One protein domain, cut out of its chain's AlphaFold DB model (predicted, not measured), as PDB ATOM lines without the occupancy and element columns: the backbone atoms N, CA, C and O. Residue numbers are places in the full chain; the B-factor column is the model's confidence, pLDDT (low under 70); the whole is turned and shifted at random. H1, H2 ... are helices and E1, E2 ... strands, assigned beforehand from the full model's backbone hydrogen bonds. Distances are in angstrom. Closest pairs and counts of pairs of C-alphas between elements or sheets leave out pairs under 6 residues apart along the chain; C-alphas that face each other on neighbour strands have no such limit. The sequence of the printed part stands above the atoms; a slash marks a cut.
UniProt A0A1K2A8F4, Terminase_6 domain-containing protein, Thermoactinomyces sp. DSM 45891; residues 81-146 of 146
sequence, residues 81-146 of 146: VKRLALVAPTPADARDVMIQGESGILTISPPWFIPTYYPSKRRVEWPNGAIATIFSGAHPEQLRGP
ATOM      1  N   VAL A  81       8.116 -38.227  -5.173       96.75
ATOM      2  CA  VAL A  81       7.983 -37.663  -6.517       96.75
ATOM      3  C   VAL A  81       8.910 -38.395  -7.481       96.75
ATOM      4  O   VAL A  81      10.124 -38.410  -7.308       96.75
ATOM      5  N   LYS A  82       8.329 -38.987  -8.531       96.94
ATOM      6  CA  LYS A  82       9.074 -39.645  -9.625       96.94
ATOM      7  C   LYS A  82       9.042 -38.869 -10.939       96.94
ATOM      8  O   LYS A  82       9.881 -39.095 -11.803       96.94
ATOM      9  N   ARG A  83       8.063 -37.982 -11.112       96.75
ATOM     10  CA  ARG A  83       7.915 -37.128 -12.292       96.75
ATOM     11  C   ARG A  83       7.516 -35.735 -11.838       96.75
ATOM     12  O   ARG A  83       6.555 -35.605 -11.085       96.75
ATOM     13  N   LEU A  84       8.241 -34.718 -12.288       96.38
ATOM     14  CA  LEU A  84       7.928 -33.320 -11.999       96.38
ATOM     15  C   LEU A  84       8.187 -32.411 -13.206       96.38
ATOM     16  O   LEU A  84       8.857 -32.786 -14.167       96.38
ATOM     17  N   ALA A  85       7.648 -31.198 -13.135       96.50
ATOM     18  CA  ALA A  85       7.849 -30.147 -14.120       96.50
ATOM     19  C   ALA A  85       8.680 -29.011 -13.508       96.50
ATOM     20  O   ALA A  85       8.348 -28.512 -12.433       96.50
ATOM     21  N   LEU A  86       9.732 -28.581 -14.204       97.12
ATOM     22  CA  LEU A  86      10.435 -27.330 -13.924       97.12
ATOM     23  C   LEU A  86       9.925 -26.291 -14.913       97.12
ATOM     24  O   LEU A  86      10.108 -26.441 -16.120       97.12
ATOM     25  N   VAL A  87       9.259 -25.260 -14.406       96.38
ATOM     26  CA  VAL A  87       8.631 -24.231 -15.237       96.38
ATOM     27  C   VAL A  87       9.328 -22.901 -14.994       96.38
ATOM     28  O   VAL A  87       9.429 -22.451 -13.855       96.38
ATOM     29  N   ALA A  88       9.785 -22.268 -16.069       96.12
ATOM     30  CA  ALA A  88      10.403 -20.944 -16.056       96.12
ATOM     31  C   ALA A  88       9.922 -20.133 -17.276       96.12
ATOM     32  O   ALA A  88       9.297 -20.718 -18.164       96.12
ATOM     33  N   PRO A  89      10.177 -18.812 -17.364       95.69
ATOM     34  CA  PRO A  89       9.778 -18.029 -18.535       95.69
ATOM     35  C   PRO A  89      10.316 -18.636 -19.837       95.69
ATOM     36  O   PRO A  89       9.545 -18.887 -20.764       95.69
ATOM     37  N   THR A  90      11.598 -19.004 -19.866       94.44
ATOM     38  CA  THR A  90      12.216 -19.745 -20.972       94.44
ATOM     39  C   THR A  90      12.920 -21.025 -20.492       94.44
ATOM     40  O   THR A  90      13.293 -21.134 -19.321       94.44
ATOM     41  N   PRO A  91      13.173 -22.008 -21.382       94.06
ATOM     42  CA  PRO A  91      13.997 -23.168 -21.036       94.06
ATOM     43  C   PRO A  91      15.436 -22.795 -20.646       94.06
ATOM     44  O   PRO A  91      16.055 -23.506 -19.855       94.06
ATOM     45  N   ALA A  92      15.961 -21.684 -21.178       95.62
ATOM     46  CA  ALA A  92      17.269 -21.160 -20.802       95.62
ATOM     47  C   ALA A  92      17.268 -20.664 -19.349       95.62
ATOM     48  O   ALA A  92      18.166 -21.028 -18.600       95.62
ATOM     49  N   ASP A  93      16.215 -19.963 -18.910       96.75
ATOM     50  CA  ASP A  93      16.085 -19.535 -17.509       96.75
ATOM     51  C   ASP A  93      16.040 -20.736 -16.556       96.75
ATOM     52  O   ASP A  93      16.693 -20.739 -15.513       96.75
ATOM     53  N   ALA A  94      15.305 -21.793 -16.921       97.00
ATOM     54  CA  ALA A  94      15.287 -23.026 -16.138       97.00
ATOM     55  C   ALA A  94      16.687 -23.656 -16.055       97.00
ATOM     56  O   ALA A  94      17.124 -24.042 -14.970       97.00
ATOM     57  N   ARG A  95      17.411 -23.728 -17.179       97.38
ATOM     58  CA  ARG A  95      18.787 -24.238 -17.219       97.38
ATOM     59  C   ARG A  95      19.715 -23.412 -16.328       97.38
ATOM     60  O   ARG A  95      20.359 -23.976 -15.445       97.38
ATOM     61  N   ASP A  96      19.763 -22.106 -16.544       97.81
ATOM     62  CA  ASP A  96      20.773 -21.223 -15.960       97.81
ATOM     63  C   ASP A  96      20.500 -20.929 -14.479       97.81
ATOM     64  O   ASP A  96      21.435 -20.710 -13.713       97.81
ATOM     65  N   VAL A  97      19.235 -20.976 -14.042       97.56
ATOM     66  CA  VAL A  97      18.851 -20.673 -12.655       97.56
ATOM     67  C   VAL A  97      18.510 -21.927 -11.856       97.56
ATOM     68  O   VAL A  97      19.040 -22.120 -10.763       97.56
ATOM     69  N   MET A  98      17.610 -22.776 -12.360       98.12
ATOM     70  CA  MET A  98      17.060 -23.894 -11.579       98.12
ATOM     71  C   MET A  98      17.944 -25.143 -11.626       98.12
ATOM     72  O   MET A  98      17.899 -25.948 -10.700       98.12
ATOM     73  N   ILE A  99      18.725 -25.328 -12.694       98.19
ATOM     74  CA  ILE A  99      19.480 -26.565 -12.941       98.19
ATOM     75  C   ILE A  99      20.966 -26.358 -12.651       98.19
ATOM     76  O   ILE A  99      21.500 -27.028 -11.774       98.19
ATOM     77  N   GLN A 100      21.616 -25.433 -13.360       98.06
ATOM     78  CA  GLN A 100      23.070 -25.213 -13.320       98.06
ATOM     79  C   GLN A 100      23.483 -23.975 -12.513       98.06
ATOM     80  O   GLN A 100      24.674 -23.731 -12.341       98.06
ATOM     81  N   GLY A 101      22.519 -23.186 -12.035       97.44
ATOM     82  CA  GLY A 101      22.797 -21.991 -11.242       97.44
ATOM     83  C   GLY A 101      23.501 -22.306  -9.921       97.44
ATOM     84  O   GLY A 101      23.582 -23.456  -9.492       97.44
ATOM     85  N   GLU A 102      23.950 -21.267  -9.219       97.06
ATOM     86  CA  GLU A 102      24.639 -21.387  -7.921       97.06
ATOM     87  C   GLU A 102      23.836 -22.201  -6.888       97.06
ATOM     88  O   GLU A 102      24.385 -22.984  -6.125       97.06
ATOM     89  N   SER A 103      22.511 -22.043  -6.888       97.25
ATOM     90  CA  SER A 103      21.581 -22.834  -6.065       97.25
ATOM     91  C   SER A 103      20.765 -23.837  -6.888       97.25
ATOM     92  O   SER A 103      19.689 -24.254  -6.464       97.25
ATOM     93  N   GLY A 104      21.225 -24.147  -8.099       97.94
ATOM     94  CA  GLY A 104      20.561 -25.058  -9.017       97.94
ATOM     95  C   GLY A 104      20.680 -26.507  -8.561       97.94
ATOM     96  O   GLY A 104      21.602 -26.873  -7.832       97.94
ATOM     97  N   ILE A 105      19.747 -27.339  -9.019       98.38
ATOM     98  CA  ILE A 105      19.621 -28.747  -8.634       98.38
ATOM     99  C   ILE A 105      20.948 -29.505  -8.772       98.38
ATOM    100  O   ILE A 105      21.289 -30.266  -7.872       98.38
ATOM    101  N   LEU A 106      21.708 -29.315  -9.856       98.06
ATOM    102  CA  LEU A 106      22.972 -30.039 -10.059       98.06
ATOM    103  C   LEU A 106      24.035 -29.601  -9.051       98.06
ATOM    104  O   LEU A 106      24.793 -30.434  -8.569       98.06
ATOM    105  N   THR A 107      24.066 -28.308  -8.729       97.38
ATOM    106  CA  THR A 107      25.079 -27.696  -7.866       97.38
ATOM    107  C   THR A 107      24.923 -28.113  -6.409       97.38
ATOM    108  O   THR A 107      25.915 -28.366  -5.735       97.38
ATOM    109  N   ILE A 108      23.682 -28.195  -5.917       97.00
ATOM    110  CA  ILE A 108      23.409 -28.470  -4.497       97.00
ATOM    111  C   ILE A 108      23.062 -29.937  -4.205       97.00
ATOM    112  O   ILE A 108      22.845 -30.296  -3.049       97.00
ATOM    113  N   SER A 109      22.974 -30.788  -5.231       97.69
ATOM    114  CA  SER A 109      22.664 -32.203  -5.021       97.69
ATOM    115  C   SER A 109      23.766 -32.904  -4.218       97.69
ATOM    116  O   SER A 109      24.950 -32.644  -4.443       97.69
ATOM    117  N   PRO A 110      23.405 -33.847  -3.326       96.25
ATOM    118  CA  PRO A 110      24.385 -34.699  -2.668       96.25
ATOM    119  C   PRO A 110      25.233 -35.457  -3.700       96.25
ATOM    120  O   PRO A 110      24.664 -35.909  -4.697       96.25
ATOM    121  N   PRO A 111      26.537 -35.694  -3.463       95.12
ATOM    122  CA  PRO A 111      27.439 -36.331  -4.424       95.12
ATOM    123  C   PRO A 111      26.966 -37.703  -4.909       95.12
ATOM    124  O   PRO A 111      27.134 -38.052  -6.073       95.12
ATOM    125  N   TRP A 112      26.313 -38.466  -4.032       95.38
ATOM    126  CA  TRP A 112      25.742 -39.784  -4.334       95.38
ATOM    127  C   TRP A 112      24.365 -39.726  -5.015       95.38
ATOM    128  O   TRP A 112      23.770 -40.762  -5.305       95.38
ATOM    129  N   PHE A 113      23.818 -38.529  -5.228       97.25
ATOM    130  CA  PHE A 113      22.481 -38.322  -5.773       97.25
ATOM    131  C   PHE A 113      22.408 -37.170  -6.788       97.25
ATOM    132  O   PHE A 113      21.349 -36.573  -6.987       97.25
ATOM    133  N   ILE A 114      23.529 -36.860  -7.443       97.81
ATOM    134  CA  ILE A 114      23.588 -35.846  -8.498       97.81
ATOM    135  C   ILE A 114      22.803 -36.348  -9.717       97.81
ATOM    136  O   ILE A 114      23.077 -37.446 -10.213       97.81
ATOM    137  N   PRO A 115      21.837 -35.575 -10.237       98.25
ATOM    138  CA  PRO A 115      21.136 -35.959 -11.446       98.25
ATOM    139  C   PRO A 115      21.914 -35.597 -12.715       98.25
ATOM    140  O   PRO A 115      22.720 -34.669 -12.747       98.25
ATOM    141  N   THR A 116      21.595 -36.287 -13.808       98.62
ATOM    142  CA  THR A 116      22.107 -35.967 -15.144       98.62
ATOM    143  C   THR A 116      21.145 -35.032 -15.869       98.62
ATOM    144  O   THR A 116      19.953 -35.316 -15.986       98.62
ATOM    145  N   TYR A 117      21.658 -33.917 -16.390       98.44
ATOM    146  CA  TYR A 117      20.894 -33.005 -17.238       98.44
ATOM    147  C   TYR A 117      21.064 -33.367 -18.721       98.44
ATOM    148  O   TYR A 117      22.181 -33.465 -19.221       98.44
ATOM    149  N   TYR A 118      19.947 -33.519 -19.435       97.88
ATOM    150  CA  TYR A 118      19.890 -33.798 -20.869       97.88
ATOM    151  C   TYR A 118      19.259 -32.612 -21.622       97.88
ATOM    152  O   TYR A 118      18.032 -32.585 -21.789       97.88
ATOM    153  N   PRO A 119      20.061 -31.652 -22.129       94.88
ATOM    154  CA  PRO A 119      19.556 -30.447 -22.792       94.88
ATOM    155  C   PRO A 119      18.606 -30.747 -23.956       94.88
ATOM    156  O   PRO A 119      17.487 -30.239 -23.991       94.88
ATOM    157  N   SER A 120      18.997 -31.651 -24.861       94.75
ATOM    158  CA  SER A 120      18.204 -32.004 -26.050       94.75
ATOM    159  C   SER A 120      16.875 -32.685 -25.714       94.75
ATOM    160  O   SER A 120      15.944 -32.652 -26.512       94.75
ATOM    161  N   LYS A 121      16.772 -33.295 -24.527       94.31
ATOM    162  CA  LYS A 121      15.546 -33.933 -24.029       94.31
ATOM    163  C   LYS A 121      14.741 -33.017 -23.104       94.31
ATOM    164  O   LYS A 121      13.687 -33.435 -22.635       94.31
ATOM    165  N   ARG A 122      15.238 -31.804 -22.822       94.25
ATOM    166  CA  ARG A 122      14.652 -30.853 -21.867       94.25
ATOM    167  C   ARG A 122      14.346 -31.507 -20.515       94.25
ATOM    168  O   ARG A 122      13.269 -31.293 -19.969       94.25
ATOM    169  N   ARG A 123      15.247 -32.345 -19.990       96.56
ATOM    170  CA  ARG A 123      14.986 -33.067 -18.736       96.56
ATOM    171  C   ARG A 123      16.214 -33.294 -17.869       96.56
ATOM    172  O   ARG A 123      17.335 -33.323 -18.368       96.56
ATOM    173  N   VAL A 124      15.964 -33.491 -16.583       98.19
ATOM    174  CA  VAL A 124      16.919 -33.882 -15.544       98.19
ATOM    175  C   VAL A 124      16.504 -35.262 -15.028       98.19
ATOM    176  O   VAL A 124      15.316 -35.484 -14.800       98.19
ATOM    177  N   GLU A 125      17.448 -36.191 -14.882       98.56
ATOM    178  CA  GLU A 125      17.193 -37.563 -14.417       98.56
ATOM    179  C   GLU A 125      18.051 -37.889 -13.194       98.56
ATOM    180  O   GLU A 125      19.271 -37.735 -13.237       98.56
ATOM    181  N   TRP A 126      17.424 -38.348 -12.110       98.62
ATOM    182  CA  TRP A 126      18.116 -38.751 -10.882       98.62
ATOM    183  C   TRP A 126      18.502 -40.236 -10.899       98.62
ATOM    184  O   TRP A 126      17.856 -41.023 -11.594       98.62
ATOM    185  N   PRO A 127      19.485 -40.664 -10.076       98.25
ATOM    186  CA  PRO A 127      19.910 -42.067 -10.004       98.25
ATOM    187  C   PRO A 127      18.797 -43.065  -9.652       98.25
ATOM    188  O   PRO A 127      18.874 -44.230 -10.022       98.25
ATOM    189  N   ASN A 128      17.738 -42.619  -8.969       97.69
ATOM    190  CA  ASN A 128      16.571 -43.452  -8.654       97.69
ATOM    191  C   ASN A 128      15.525 -43.527  -9.789       97.69
ATOM    192  O   ASN A 128      14.431 -44.051  -9.581       97.69
ATOM    193  N   GLY A 129      15.830 -42.975 -10.967       98.06
ATOM    194  CA  GLY A 129      14.954 -42.968 -12.137       98.06
ATOM    195  C   GLY A 129      13.869 -41.888 -12.123       98.06
ATOM    196  O   GLY A 129      13.020 -41.880 -13.015       98.06
ATOM    197  N   ALA A 130      13.860 -40.984 -11.139       98.44
ATOM    198  CA  ALA A 130      12.973 -39.830 -11.177       98.44
ATOM    199  C   ALA A 130      13.378 -38.856 -12.290       98.44
ATOM    200  O   ALA A 130      14.559 -38.717 -12.612       98.44
ATOM    201  N   ILE A 131      12.393 -38.166 -12.864       98.31
ATOM    202  CA  ILE A 131      12.583 -37.277 -14.011       98.31
ATOM    203  C   ILE A 131      11.925 -35.927 -13.745       98.31
ATOM    204  O   ILE A 131      10.766 -35.859 -13.333       98.31
ATOM    205  N   ALA A 132      12.639 -34.850 -14.054       98.00
ATOM    206  CA  ALA A 132      12.073 -33.516 -14.167       98.00
ATOM    207  C   ALA A 132      12.118 -33.047 -15.618       98.00
ATOM    208  O   ALA A 132      13.193 -33.000 -16.209       98.00
ATOM    209  N   THR A 133      10.972 -32.671 -16.181       97.12
ATOM    210  CA  THR A 133      10.876 -32.111 -17.537       97.12
ATOM    211  C   THR A 133      10.786 -30.590 -17.464       97.12
ATOM    212  O   THR A 133      10.096 -30.039 -16.609       97.12
ATOM    213  N   ILE A 134      11.490 -29.903 -18.357       96.81
ATOM    214  CA  ILE A 134      11.562 -28.445 -18.421       96.81
ATOM    215  C   ILE A 134      10.490 -27.930 -19.374       96.81
ATOM    216  O   ILE A 134      10.430 -28.339 -20.536       96.81
ATOM    217  N   PHE A 135       9.703 -26.972 -18.898       95.00
ATOM    218  CA  PHE A 135       8.657 -26.306 -19.662       95.00
ATOM    219  C   PHE A 135       8.829 -24.790 -19.616       95.00
ATOM    220  O   PHE A 135       9.322 -24.223 -18.638       95.00
ATOM    221  N   SER A 136       8.390 -24.127 -20.684       93.38
ATOM    222  CA  SER A 136       8.285 -22.671 -20.721       93.38
ATOM    223  C   SER A 136       6.891 -22.241 -20.279       93.38
ATOM    224  O   SER A 136       5.891 -22.727 -20.802       93.38
ATOM    225  N   GLY A 137       6.825 -21.278 -19.362       90.56
ATOM    226  CA  GLY A 137       5.576 -20.631 -18.966       90.56
ATOM    227  C   GLY A 137       4.920 -19.828 -20.096       90.56
ATOM    228  O   GLY A 137       3.728 -19.551 -20.015       90.56
ATOM    229  N   ALA A 138       5.659 -19.498 -21.161       88.62
ATOM    230  CA  ALA A 138       5.114 -18.860 -22.360       88.62
ATOM    231  C   ALA A 138       4.295 -19.828 -23.239       88.62
ATOM    232  O   ALA A 138       3.538 -19.381 -24.095       88.62
ATOM    233  N   HIS A 139       4.435 -21.138 -23.009       87.44
ATOM    234  CA  HIS A 139       3.841 -22.214 -23.806       87.44
ATOM    235  C   HIS A 139       3.096 -23.225 -22.910       87.44
ATOM    236  O   HIS A 139       3.510 -24.385 -22.785       87.44
ATOM    237  N   PRO A 140       2.018 -22.800 -22.222       80.88
ATOM    238  CA  PRO A 140       1.323 -23.612 -21.220       80.88
ATOM    239  C   PRO A 140       0.677 -24.886 -21.787       80.88
ATOM    240  O   PRO A 140       0.445 -25.844 -21.051       80.88
ATOM    241  N   GLU A 141       0.399 -24.935 -23.088       83.94
ATOM    242  CA  GLU A 141      -0.098 -26.119 -23.788       83.94
ATOM    243  C   GLU A 141       0.845 -27.322 -23.675       83.94
ATOM    244  O   GLU A 141       0.374 -28.458 -23.663       83.94
ATOM    245  N   GLN A 142       2.152 -27.090 -23.501       82.06
ATOM    246  CA  GLN A 142       3.155 -28.151 -23.371       82.06
ATOM    247  C   GLN A 142       2.982 -28.991 -22.097       82.06
ATOM    248  O   GLN A 142       3.471 -30.116 -22.037       82.06
ATOM    249  N   LEU A 143       2.281 -28.469 -21.086       80.38
ATOM    250  CA  LEU A 143       2.005 -29.179 -19.833       80.38
ATOM    251  C   LEU A 143       0.801 -30.134 -19.930       80.38
ATOM    252  O   LEU A 143       0.504 -30.839 -18.966       80.38
ATOM    253  N   ARG A 144       0.085 -30.175 -21.064       77.81
ATOM    254  CA  ARG A 144      -1.051 -31.087 -21.266       77.81
ATOM    255  C   ARG A 144      -0.558 -32.453 -21.773       77.81
ATOM    256  O   ARG A 144      -0.037 -32.538 -22.877       77.81
ATOM    257  N   GLY A 145      -0.762 -33.519 -20.989       65.12
ATOM    258  CA  GLY A 145      -0.476 -34.918 -21.372       65.12
ATOM    259  C   GLY A 145       0.944 -35.524 -21.198       65.12
ATOM    260  O   GLY A 145       1.197 -36.509 -21.891       65.12
ATOM    261  N   PRO A 146       1.871 -35.007 -20.359       59.28
ATOM    262  CA  PRO A 146       3.215 -35.583 -20.155       59.28
ATOM    263  C   PRO A 146       3.304 -36.765 -19.161       59.28
ATOM    264  O   PRO A 146       2.380 -36.944 -18.338       59.28
TER     265      PRO A 146
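What this domain is: This is residues 81 to 146 of the 146 residues of the protein "Terminase_6 domain-containing protein" of Thermoactinomyces sp. DSM 45891 (UniProt A0A1K2A8F4). A small sheet of four short strands, twisted and curled, makes the core, and H1 packs on its strands E1 and E4. H2 follows at a corner with H1 and only grazes the sheet, while the short H3 is over E4 near one end of the longest axis. The printed part has 66 residues, with named elements in the order E1 H1 H2 E2 E3 E4 H3; the sheet's order is E1 E4 E3 E2, mixed. The class is mixed, helices and strands. The whole is compact, with a radius of gyration of the C-alphas of 11.6 A and spans of 35 by 24 by 20 A.

Where its parts are: Find C-alpha 83 at (7.915, -37.128, -12.292); from there E1 runs through residues 83 to 88, 16.8 A long. H1, residues 91 to 99, begins with C-alpha 91 at (13.997, -23.168, -21.036) and is 10.4 A long. Next come H2, residues 105 to 108, 5.6 A; E2, residues 116 to 118, 6.5 A; and E3, residues 123 to 125, 6.6 A. E4, residues 131 to 136, is 16.6 A long, and H3, residues 140 to 143, 5.8 A, ends with C-alpha 143 at (2.005, -29.179, -19.833).

How they stand to each other: Start at edge strand E1, parallel to E4 at 27 degrees, with N 86 and O 133 2.8 A apart. E4 and E3 are a hairpin, antiparallel at 164 degrees; look for N 124 and O 132, 2.8 A apart. E3 and edge strand E2 are another, at 156 degrees, with N 116 and O 125 2.8 A apart. E2 E3 E4 form a meander, each strand the antiparallel neighbour of the one before. E1, H1 H2, E2 form a split strand-helix-strand unit, two strands running the same way with E4 and E3 between them, and its crossover is right-handed. H1 is on the sheet at a height of 6.7 A; its closest C-alphas to E1 are those of Ala 94 and Ala 88, 5.3 A apart. H1 and H2 touch only at the corner, where the C-alphas of Ile 99 and Ile 105 are 4.8 A apart. H3 lies over E4, its closest C-alphas being those of Gln 142 and Phe 135, 6.9 A apart. In H1 every O i to N i+4 pair is within hydrogen-bond range; H2 and H3 are too short for such a pair, and of their single O i to N i+3 pairs that of H3 is within range and that of H2 is not.

The domain as a whole: The two C-alphas farthest apart are those of Pro 111 and Glu 141, 35.2 A. The printed part has no cut and no long link. The mean pLDDT of the printed part is 94.3; look to residues 145 to 146, which are under 70.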